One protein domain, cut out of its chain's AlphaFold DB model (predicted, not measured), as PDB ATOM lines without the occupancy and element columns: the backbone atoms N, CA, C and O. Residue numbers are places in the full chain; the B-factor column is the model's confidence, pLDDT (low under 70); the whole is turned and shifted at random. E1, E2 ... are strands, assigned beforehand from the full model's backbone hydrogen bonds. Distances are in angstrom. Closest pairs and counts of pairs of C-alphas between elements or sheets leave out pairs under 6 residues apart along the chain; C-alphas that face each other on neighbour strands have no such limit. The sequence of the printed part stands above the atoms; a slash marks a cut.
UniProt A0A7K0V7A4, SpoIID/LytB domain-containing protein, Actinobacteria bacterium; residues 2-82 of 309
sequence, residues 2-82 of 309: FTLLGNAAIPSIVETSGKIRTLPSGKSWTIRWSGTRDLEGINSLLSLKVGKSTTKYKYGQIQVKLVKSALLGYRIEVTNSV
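This is residues 2 to 82 of the 309 residues of the protein "SpoIID/LytB domain-containing protein" of Actinobacteria bacterium (UniProt A0A7K0V7A4). Two small antiparallel sheets, E1 E2 E3 and E4 E7 E8, stand partly face to face as a sandwich, and the hairpin E5 E6 reaches away from them, with residues 49 to 54 sticking out. The printed part has 81 residues with eight named strands, E1 to E8 in chain order, and no named helix; the class is all strand. The sheet orders are E1 - E2 - E3, E4 - E7 - E8 and E5 - E6, all antiparallel. It is only just compact, close to loose, with a radius of gyration of the C-alphas of 13.8 A and spans of 41 by 30 by 25 A.

Find C-alpha 2 at (309.864, 130.123, 352.031), where E1, residues 2 to 5, begins. E2 is residues 8 to 14, 19.7 A long; E3 is 20 to 22, E4 28 to 31, E5 46 to 50 and E6 53 to 57. E7, residues 61 to 69, runs 24.0 A, and E8, residues 73 to 81, runs 24.5 A to C-alpha 81 at (321.926, 127.474, 365.825).

Begin with the meander E1 E2 E3, each strand the antiparallel neighbour of the one before: look for N 3 and O 10 at 3.0 A and N 13 and O 21 at 2.8 A. In the other sheet of the sandwich, N 29 and O 64 of E4 and E7 are 2.9 A apart, and N 63 and O 79 of the hairpin E7 and E8 are 2.8 A apart. Between the sheets, the closest C-alphas of E2 and E7 are those of Ala 9 and Leu 66, 7.3 A. In the hairpin E5 and E6, N 48 and O 55 are 2.8 A apart.

The C-alphas farthest apart are those of Ile 42 and Leu 71, 42.4 A. The printed part has no cut; the link E4 to E5 is long, and no printed residue is under 70 in pLDDT.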
ATOM      1  N   PHE A   2     309.388 131.270 352.808       90.62
ATOM      2  CA  PHE A   2     309.864 130.123 352.031       90.62
ATOM      3  C   PHE A   2     308.656 129.347 351.527       90.62
ATOM      4  O   PHE A   2     307.783 128.998 352.320       90.62
ATOM      5  N   THR A   3     308.620 129.081 350.226       89.50
ATOM      6  CA  THR A   3     307.562 128.291 349.590       89.50
ATOM      7  C   THR A   3     308.167 127.008 349.045       89.50
ATOM      8  O   THR A   3     309.183 127.055 348.353       89.50
ATOM      9  N   LEU A   4     307.562 125.862 349.352       87.06
ATOM     10  CA  LEU A   4     307.985 124.572 348.812       87.06
ATOM     11  C   LEU A   4     307.414 124.382 347.398       87.06
ATOM     12  O   LEU A   4     306.209 124.512 347.201       87.06
ATOM     13  N   LEU A   5     308.271 124.037 346.436       84.00
ATOM     14  CA  LEU A   5     307.893 123.671 345.075       84.00
ATOM     15  C   LEU A   5     308.626 122.379 344.685       84.00
ATOM     16  O   LEU A   5     309.809 122.387 344.341       84.00
ATOM     17  N   GLY A   6     307.929 121.244 344.778       84.00
ATOM     18  CA  GLY A   6     308.516 119.928 344.525       84.00
ATOM     19  C   GLY A   6     309.619 119.579 345.531       84.00
ATOM     20  O   GLY A   6     309.353 119.387 346.715       84.00
ATOM     21  N   ASN A   7     310.861 119.473 345.054       85.81
ATOM     22  CA  ASN A   7     312.044 119.124 345.855       85.81
ATOM     23  C   ASN A   7     312.965 120.324 346.152       85.81
ATOM     24  O   ASN A   7     314.114 120.125 346.561       85.81
ATOM     25  N   ALA A   8     312.473 121.543 345.925       85.75
ATOM     26  CA  ALA A   8     313.179 122.791 346.166       85.75
ATOM     27  C   ALA A   8     312.292 123.761 346.954       85.75
ATOM     28  O   ALA A   8     311.066 123.726 346.866       85.75
ATOM     29  N   ALA A   9     312.919 124.633 347.739       89.12
ATOM     30  CA  ALA A   9     312.235 125.764 348.347       89.12
ATOM     31  C   ALA A   9     312.655 127.052 347.631       89.12
ATOM     32  O   ALA A   9     313.776 127.176 347.135       89.12
ATOM     33  N   ILE A  10     311.720 127.988 347.541       90.56
ATOM     34  CA  ILE A  10     311.898 129.288 346.905       90.56
ATOM     35  C   ILE A  10     311.752 130.339 348.003       90.56
ATOM     36  O   ILE A  10     310.648 130.509 348.538       90.56
ATOM     37  N   PRO A  11     312.839 131.028 348.387       93.19
ATOM     38  CA  PRO A  11     312.755 132.127 349.327       93.19
ATOM     39  C   PRO A  11     312.287 133.400 348.628       93.19
ATOM     40  O   PRO A  11     312.696 133.713 347.511       93.19
ATOM     41  N   SER A  12     311.509 134.196 349.343       92.00
ATOM     42  CA  SER A  12     311.190 135.571 348.980       92.00
ATOM     43  C   SER A  12     311.422 136.505 350.162       92.00
ATOM     44  O   SER A  12     311.107 136.184 351.314       92.00
ATOM     45  N   ILE A  13     311.983 137.673 349.874       92.12
ATOM     46  CA  ILE A  13     312.137 138.785 350.806       92.12
ATOM     47  C   ILE A  13     311.073 139.816 350.453       92.12
ATOM     48  O   ILE A  13     310.909 140.150 349.283       92.12
ATOM     49  N   VAL A  14     310.366 140.316 351.461       90.75
ATOM     50  CA  VAL A  14     309.501 141.488 351.330       90.75
ATOM     51  C   VAL A  14     310.175 142.602 352.115       90.75
ATOM     52  O   VAL A  14     310.329 142.495 353.330       90.75
ATOM     53  N   GLU A  15     310.654 143.618 351.410       89.25
ATOM     54  CA  GLU A  15     311.254 144.806 352.014       89.25
ATOM     55  C   GLU A  15     310.160 145.661 352.680       89.25
ATOM     56  O   GLU A  15     308.988 145.579 352.312       89.25
ATOM     57  N   THR A  16     310.524 146.531 353.627       86.81
ATOM     58  CA  THR A  16     309.567 147.442 354.295       86.81
ATOM     59  C   THR A  16     308.839 148.362 353.306       86.81
ATOM     60  O   THR A  16     307.719 148.784 353.564       86.81
ATOM     61  N   SER A  17     309.445 148.619 352.143       88.31
ATOM     62  CA  SER A  17     308.837 149.326 351.006       88.31
ATOM     63  C   SER A  17     307.688 148.560 350.330       88.31
ATOM     64  O   SER A  17     307.053 149.089 349.423       88.31
ATOM     65  N   GLY A  18     307.446 147.302 350.710       89.00
ATOM     66  CA  GLY A  18     306.520 146.382 350.048       89.00
ATOM     67  C   GLY A  18     307.122 145.671 348.833       89.00
ATOM     68  O   GLY A  18     306.487 144.783 348.264       89.00
ATOM     69  N   LYS A  19     308.355 146.013 348.434       91.62
ATOM     70  CA  LYS A  19     309.036 145.377 347.303       91.62
ATOM     71  C   LYS A  19     309.342 143.914 347.615       91.62
ATOM     72  O   LYS A  19     309.993 143.605 348.612       91.62
ATOM     73  N   ILE A  20     308.918 143.020 346.724       91.00
ATOM     74  CA  ILE A  20     309.198 141.587 346.824       91.00
ATOM     75  C   ILE A  20     310.413 141.247 345.959       91.00
ATOM     76  O   ILE A  20     310.454 141.573 344.773       91.00
ATOM     77  N   ARG A  21     311.395 140.561 346.545       92.81
ATOM     78  CA  ARG A  21     312.559 140.005 345.850       92.81
ATOM     79  C   ARG A  21     312.604 138.497 346.060       92.81
ATOM     80  O   ARG A  21     312.743 138.031 347.189       92.81
ATOM     81  N   THR A  22     312.517 137.736 344.978       90.31
ATOM     82  CA  THR A  22     312.712 136.282 345.009       90.31
ATOM     83  C   THR A  22     314.203 135.964 344.990       90.31
ATOM     84  O   THR A  22     314.965 136.588 344.254       90.31
ATOM     85  N   LEU A  23     314.621 135.011 345.816       90.81
ATOM     86  CA  LEU A  23     315.988 134.497 345.844       90.81
ATOM     87  C   LEU A  23     316.083 133.187 345.045       90.81
ATOM     88  O   LEU A  23     315.056 132.543 344.811       90.81
ATOM     89  N   PRO A  24     317.296 132.763 344.646       90.62
ATOM     90  CA  PRO A  24     317.491 131.472 343.999       90.62
ATOM     91  C   PRO A  24     316.885 130.320 344.805       90.62
ATOM     92  O   PRO A  24     316.963 130.289 346.041       90.62
ATOM     93  N   SER A  25     316.287 129.370 344.085       89.38
ATOM     94  CA  SER A  25     315.807 128.129 344.680       89.38
ATOM     95  C   SER A  25     316.980 127.270 345.152       89.38
ATOM     96  O   SER A  25     318.115 127.399 344.694       89.38
ATOM     97  N   GLY A  26     316.712 126.391 346.109       89.12
ATOM     98  CA  GLY A  26     317.751 125.600 346.749       89.12
ATOM     99  C   GLY A  26     317.183 124.585 347.728       89.12
ATOM    100  O   GLY A  26     315.978 124.323 347.764       89.12
ATOM    101  N   LYS A  27     318.075 123.997 348.525       89.81
ATOM    102  CA  LYS A  27     317.721 123.048 349.591       89.81
ATOM    103  C   LYS A  27     318.116 123.527 350.983       89.81
ATOM    104  O   LYS A  27     317.683 122.923 351.960       89.81
ATOM    105  N   SER A  28     318.938 124.570 351.079       92.62
ATOM    106  CA  SER A  28     319.412 125.109 352.350       92.62
ATOM    107  C   SER A  28     319.702 126.601 352.248       92.62
ATOM    108  O   SER A  28     320.263 127.058 351.253       92.62
ATOM    109  N   TRP A  29     319.343 127.338 353.296       94.88
ATOM    110  CA  TRP A  29     319.647 128.752 353.476       94.88
ATOM    111  C   TRP A  29     320.052 129.009 354.916       94.88
ATOM    112  O   TRP A  29     319.576 128.338 355.831       94.88
ATOM    113  N   THR A  30     320.902 130.011 355.112       95.81
ATOM    114  CA  THR A  30     321.234 130.540 356.434       95.81
ATOM    115  C   THR A  30     320.784 131.990 356.505       95.81
ATOM    116  O   THR A  30     321.124 132.793 355.638       95.81
ATOM    117  N   ILE A  31     320.003 132.312 357.527       96.25
ATOM    118  CA  ILE A  31     319.526 133.658 357.825       96.25
ATOM    119  C   ILE A  31     320.318 134.160 359.025       96.25
ATOM    120  O   ILE A  31     320.277 133.559 360.101       96.25
ATOM    121  N   ARG A  32     321.012 135.278 358.824       97.00
ATOM    122  CA  ARG A  32     321.737 136.019 359.857       97.00
ATOM    123  C   ARG A  32     321.125 137.405 359.980       97.00
ATOM    124  O   ARG A  32     320.678 137.967 358.980       97.00
ATOM    125  N   TRP A  33     321.090 137.935 361.192       96.75
ATOM    126  CA  TRP A  33     320.585 139.273 361.485       96.75
ATOM    127  C   TRP A  33     321.560 139.992 362.410       96.75
ATOM    128  O   TRP A  33     322.337 139.349 363.108       96.75
ATOM    129  N   SER A  34     321.556 141.320 362.363       97.38
ATOM    130  CA  SER A  34     322.550 142.131 363.057       97.38
ATOM    131  C   SER A  34     322.392 142.070 364.577       97.38
ATOM    132  O   SER A  34     321.275 141.957 365.099       97.38
ATOM    133  N   GLY A  35     323.516 142.208 365.280       96.25
ATOM    134  CA  GLY A  35     323.575 142.166 366.742       96.25
ATOM    135  C   GLY A  35     323.634 140.747 367.306       96.25
ATOM    136  O   GLY A  35     323.340 140.540 368.483       96.25
ATOM    137  N   THR A  36     324.005 139.770 366.474       97.50
ATOM    138  CA  THR A  36     324.359 138.421 366.920       97.50
ATOM    139  C   THR A  36     325.846 138.176 366.721       97.50
ATOM    140  O   THR A  36     326.543 138.928 366.044       97.50
ATOM    141  N   ARG A  37     326.333 137.072 367.285       95.75
ATOM    142  CA  ARG A  37     327.694 136.578 367.057       95.75
ATOM    143  C   ARG A  37     328.003 136.215 365.599       95.75
ATOM    144  O   ARG A  37     329.169 136.136 365.237       95.75
ATOM    145  N   ASP A  38     326.974 135.981 364.784       96.12
ATOM    146  CA  ASP A  38     327.116 135.586 363.380       96.12
ATOM    147  C   ASP A  38     327.034 136.785 362.416       96.12
ATOM    148  O   ASP A  38     327.368 136.645 361.236       96.12
ATOM    149  N   LEU A  39     326.565 137.950 362.883       97.31
ATOM    150  CA  LEU A  39     326.515 139.191 362.111       97.31
ATOM    151  C   LEU A  39     326.496 140.414 363.042       97.31
ATOM    152  O   LEU A  39     325.497 140.711 363.703       97.31
ATOM    153  N   GLU A  40     327.600 141.156 363.050       96.06
ATOM    154  CA  GLU A  40     327.720 142.395 363.815       96.06
ATOM    155  C   GLU A  40     326.755 143.484 363.317       96.06
ATOM    156  O   GLU A  40     326.307 143.491 362.168       96.06
ATOM    157  N   GLY A  41     326.424 144.423 364.204       96.50
ATOM    158  CA  GLY A  41     325.600 145.587 363.894       96.50
ATOM    159  C   GLY A  41     324.578 145.889 364.986       96.50
ATOM    160  O   GLY A  41     324.706 145.448 366.126       96.50
ATOM    161  N   ILE A  42     323.553 146.663 364.632       96.12
ATOM    162  CA  ILE A  42     322.505 147.082 365.570       96.12
ATOM    163  C   ILE A  42     321.733 145.855 366.065       96.12
ATOM    164  O   ILE A  42     321.293 145.035 365.258       96.12
ATOM    165  N   ASN A  43     321.523 145.773 367.381       95.12
ATOM    166  CA  ASN A  43     320.707 144.732 368.002       95.12
ATOM    167  C   ASN A  43     319.329 144.649 367.345       95.12
ATOM    168  O   ASN A  43     318.539 145.592 367.406       95.12
ATOM    169  N   SER A  44     319.040 143.499 366.746       95.75
ATOM    170  CA  SER A  44     317.766 143.225 366.093       95.75
ATOM    171  C   SER A  44     317.176 141.892 366.563       95.75
ATOM    172  O   SER A  44     317.846 141.079 367.200       95.75
ATOM    173  N   LEU A  45     315.883 141.695 366.306       96.62
ATOM    174  CA  LEU A  45     315.158 140.474 366.651       96.62
ATOM    175  C   LEU A  45     314.623 139.823 365.385       96.62
ATOM    176  O   LEU A  45     313.919 140.463 364.599       96.62
ATOM    177  N   LEU A  46     314.860 138.526 365.242       97.44
ATOM    178  CA  LEU A  46     314.192 137.725 364.232       97.44
ATOM    179  C   LEU A  46     312.837 137.250 364.767       97.44
ATOM    180  O   LEU A  46     312.759 136.656 365.839       97.44
ATOM    181  N   SER A  47     311.765 137.470 364.007       97.19
ATOM    182  CA  SER A  47     310.443 136.894 364.293       97.19
ATOM    183  C   SER A  47     310.135 135.779 363.295       97.19
ATOM    184  O   SER A  47     309.975 136.037 362.104       97.19
ATOM    185  N   LEU A  48     310.030 134.543 363.781       95.81
ATOM    186  CA  LEU A  48     309.606 133.386 362.999       95.81
ATOM    187  C   LEU A  48     308.112 133.157 363.209       95.81
ATOM    188  O   LEU A  48     307.678 132.849 364.318       95.81
ATOM    189  N   LYS A  49     307.332 133.266 362.135       94.12
ATOM    190  CA  LYS A  49     305.897 132.979 362.147       94.12
ATOM    191  C   LYS A  49     305.617 131.664 361.428       94.12
ATOM    192  O   LYS A  49     305.921 131.541 360.244       94.12
ATOM    193  N   VAL A  50     304.998 130.716 362.127       89.69
ATOM    194  CA  VAL A  50     304.534 129.435 361.573       89.69
ATOM    195  C   VAL A  50     303.052 129.289 361.902       89.69
ATOM    196  O   VAL A  50     302.659 129.166 363.063       89.69
ATOM    197  N   GLY A  51     302.204 129.366 360.874       89.56
ATOM    198  CA  GLY A  51     300.754 129.434 361.055       89.56
ATOM    199  C   GLY A  51     300.347 130.642 361.909       89.56
ATOM    200  O   GLY A  51     300.577 131.794 361.530       89.56
ATOM    201  N   LYS A  52     299.735 130.373 363.069       91.81
ATOM    202  CA  LYS A  52     299.315 131.395 364.047       91.81
ATOM    203  C   LYS A  52     300.376 131.687 365.114       91.81
ATOM    204  O   LYS A  52     300.272 132.701 365.798       91.81
ATOM    205  N   SER A  53     301.390 130.835 365.245       92.50
ATOM    206  CA  SER A  53     302.424 130.958 366.271       92.50
ATOM    207  C   SER A  53     303.550 131.866 365.796       92.50
ATOM    208  O   SER A  53     303.962 131.803 364.637       92.50
ATOM    209  N   THR A  54     304.051 132.714 366.693       95.75
ATOM    210  CA  THR A  54     305.227 133.554 366.443       95.75
ATOM    211  C   THR A  54     306.242 133.353 367.556       95.75
ATOM    212  O   THR A  54     305.932 133.610 368.717       95.75
ATOM    213  N   THR A  55     307.455 132.955 367.191       96.25
ATOM    214  CA  THR A  55     308.597 132.851 368.106       96.25
ATOM    215  C   THR A  55     309.613 133.923 367.746       96.25
ATOM    216  O   THR A  55     309.851 134.191 366.567       96.25
ATOM    217  N   LYS A  56     310.200 134.568 368.755       97.81
ATOM    218  CA  LYS A  56     311.225 135.599 368.570       97.81
ATOM    219  C   LYS A  56     312.586 135.064 368.989       97.81
ATOM    220  O   LYS A  56     312.698 134.444 370.045       97.81
ATOM    221  N   TYR A  57     313.610 135.363 368.203       97.94
ATOM    222  CA  TYR A  57     314.993 134.993 368.468       97.94
ATOM    223  C   TYR A  57     315.864 136.242 368.473       97.94
ATOM    224  O   TYR A  57     315.757 137.096 367.592       97.94
ATOM    225  N   LYS A  58     316.710 136.343 369.496       97.69
ATOM    226  CA  LYS A  58     317.701 137.412 369.638       97.69
ATOM    227  C   LYS A  58     319.110 136.949 369.286       97.69
ATOM    228  O   LYS A  58     319.920 137.775 368.896       97.69
ATOM    229  N   TYR A  59     319.374 135.646 369.386       97.62
ATOM    230  CA  TYR A  59     320.710 135.068 369.299       97.62
ATOM    231  C   TYR A  59     320.847 134.033 368.186       97.62
ATOM    232  O   TYR A  59     319.868 133.401 367.773       97.62
ATOM    233  N   GLY A  60     322.093 133.851 367.758       97.00
ATOM    234  CA  GLY A  60     322.490 132.853 366.781       97.00
ATOM    235  C   GLY A  60     322.118 133.193 365.341       97.00
ATOM    236  O   GLY A  60     322.037 134.355 364.935       97.00
ATOM    237  N   GLN A  61     321.868 132.136 364.580       97.75
ATOM    238  CA  GLN A  61     321.450 132.172 363.182       97.75
ATOM    239  C   GLN A  61     320.372 131.110 362.935       97.75
ATOM    240  O   GLN A  61     320.227 130.158 363.709       97.75
ATOM    241  N   ILE A  62     319.601 131.270 361.859       97.38
ATOM    242  CA  ILE A  62     318.586 130.292 361.455       97.38
ATOM    243  C   ILE A  62     319.050 129.551 360.211       97.38
ATOM    244  O   ILE A  62     319.382 130.177 359.204       97.38
ATOM    245  N   GLN A  63     318.989 128.226 360.241       95.94
ATOM    246  CA  GLN A  63     319.061 127.401 359.048       95.94
ATOM    247  C   GLN A  63     317.652 127.019 358.615       95.94
ATOM    248  O   GLN A  63     316.825 126.581 359.409       95.94
ATOM    249  N   VAL A  64     317.387 127.180 357.325       95.31
ATOM    250  CA  VAL A  64     316.179 126.675 356.678       95.31
ATOM    251  C   VAL A  64     316.615 125.578 355.729       95.31
ATOM    252  O   VAL A  64     317.446 125.831 354.855       95.31
ATOM    253  N   LYS A  65     316.098 124.363 355.899       93.88
ATOM    254  CA  LYS A  65     316.501 123.200 355.103       93.88
ATOM    255  C   LYS A  65     315.312 122.390 354.628       93.88
ATOM    256  O   LYS A  65     314.281 122.321 355.287       93.88
ATOM    257  N   LEU A  66     315.481 121.748 353.476       93.50
ATOM    258  CA  LEU A  66     314.568 120.710 353.027       93.50
ATOM    259  C   LEU A  66     314.986 119.354 353.576       93.50
ATOM    260  O   LEU A  66     316.025 118.818 353.196       93.50
ATOM    261  N   VAL A  67     314.131 118.781 354.415       92.38
ATOM    262  CA  VAL A  67     314.308 117.444 354.978       92.38
ATOM    263  C   VAL A  67     313.309 116.495 354.332       92.38
ATOM    264  O   VAL A  67     312.134 116.824 354.156       92.38
ATOM    265  N   LYS A  68     313.774 115.308 353.938       90.75
ATOM    266  CA  LYS A  68     312.920 114.287 353.330       90.75
ATOM    267  C   LYS A  68     312.252 113.449 354.422       90.75
ATOM    268  O   LYS A  68     312.912 112.735 355.166       90.75
ATOM    269  N   SER A  69     310.931 113.509 354.470       86.69
ATOM    270  CA  SER A  69     310.065 112.608 355.222       86.69
ATOM    271  C   SER A  69     309.721 111.382 354.386       86.69
ATOM    272  O   SER A  69     309.359 111.521 353.217       86.69
ATOM    273  N   ALA A  70     309.734 110.193 354.991       85.31
ATOM    274  CA  ALA A  70     309.227 108.987 354.336       85.31
ATOM    275  C   ALA A  70     307.723 109.092 354.013       85.31
ATOM    276  O   ALA A  70     307.291 108.642 352.960       85.31
ATOM    277  N   LEU A  71     306.945 109.729 354.897       85.31
ATOM    278  CA  LEU A  71     305.483 109.811 354.791       85.31
ATOM    279  C   LEU A  71     304.988 111.043 354.023       85.31
ATOM    280  O   LEU A  71     303.953 110.988 353.373       85.31
ATOM    281  N   LEU A  72     305.701 112.168 354.130       84.44
ATOM    282  CA  LEU A  72     305.215 113.482 353.675       84.44
ATOM    283  C   LEU A  72     306.011 114.057 352.493       84.44
ATOM    284  O   LEU A  72     305.741 115.173 352.062       84.44
ATOM    285  N   GLY A  73     307.017 113.340 351.984       89.38
ATOM    286  CA  GLY A  73     307.944 113.889 350.995       89.38
ATOM    287  C   GLY A  73     308.857 114.964 351.595       89.38
ATOM    288  O   GLY A  73     309.266 114.862 352.751       89.38
ATOM    289  N   TYR A  74     309.234 115.979 350.815       90.56
ATOM    290  CA  TYR A  74     310.074 117.070 351.322       90.56
ATOM    291  C   TYR A  74     309.275 118.021 352.213       90.56
ATOM    292  O   TYR A  74     308.179 118.442 351.857       90.56
ATOM    293  N   ARG A  75     309.857 118.404 353.350       91.38
ATOM    294  CA  ARG A  75     309.339 119.444 354.244       91.38
ATOM    295  C   ARG A  75     310.415 120.476 354.544       91.38
ATOM    296  O   ARG A  75     311.603 120.178 354.450       91.38
ATOM    297  N   ILE A  76     309.981 121.681 354.893       91.94
ATOM    298  CA  ILE A  76     310.869 122.747 355.352       91.94
ATOM    299  C   ILE A  76     311.052 122.591 356.860       91.94
ATOM    300  O   ILE A  76     310.078 122.666 357.603       91.94
ATOM    301  N   GLU A  77     312.294 122.415 357.287       93.69
ATOM    302  CA  GLU A  77     312.710 122.489 358.684       93.69
ATOM    303  C   GLU A  77     313.438 123.807 358.931       93.69
ATOM    304  O   GLU A  77     314.186 124.297 358.077       93.69
ATOM    305  N   VAL A  78     313.192 124.388 360.102       95.00
ATOM    306  CA  VAL A  78     313.785 125.653 360.535       95.00
ATOM    307  C   VAL A  78     314.472 125.416 361.869       95.00
ATOM    308  O   VAL A  78     313.805 125.150 362.867       95.00
ATOM    309  N   THR A  79     315.795 125.524 361.892       96.00
ATOM    310  CA  THR A  79     316.611 125.279 363.084       96.00
ATOM    311  C   THR A  79     317.334 126.552 363.502       96.00
ATOM    312  O   THR A  79     317.791 127.327 362.664       96.00
ATOM    313  N   ASN A  80     317.400 126.801 364.812       97.38
ATOM    314  CA  ASN A  80     318.170 127.900 365.384       97.38
ATOM    315  C   ASN A  80     319.482 127.357 365.936       97.38
ATOM    316  O   ASN A  80     319.483 126.615 366.912       97.38
ATOM    317  N   SER A  81     320.589 127.739 365.304       96.81
ATOM    318  CA  SER A  81     321.926 127.474 365.825       96.81
ATOM    319  C   SER A  81     322.302 128.574 366.805       96.81
ATOM    320  O   SER A  81     322.394 129.733 366.404       96.81
ATOM    321  N   VAL A  82     322.525 128.205 368.061       96.88
ATOM    322  CA  VAL A  82     322.897 129.097 369.166       96.88
ATOM    323  C   VAL A  82     324.086 128.522 369.920       96.88
ATOM    324  O   VAL A  82     324.294 127.307 369.937       96.88
TER     325      VAL A  82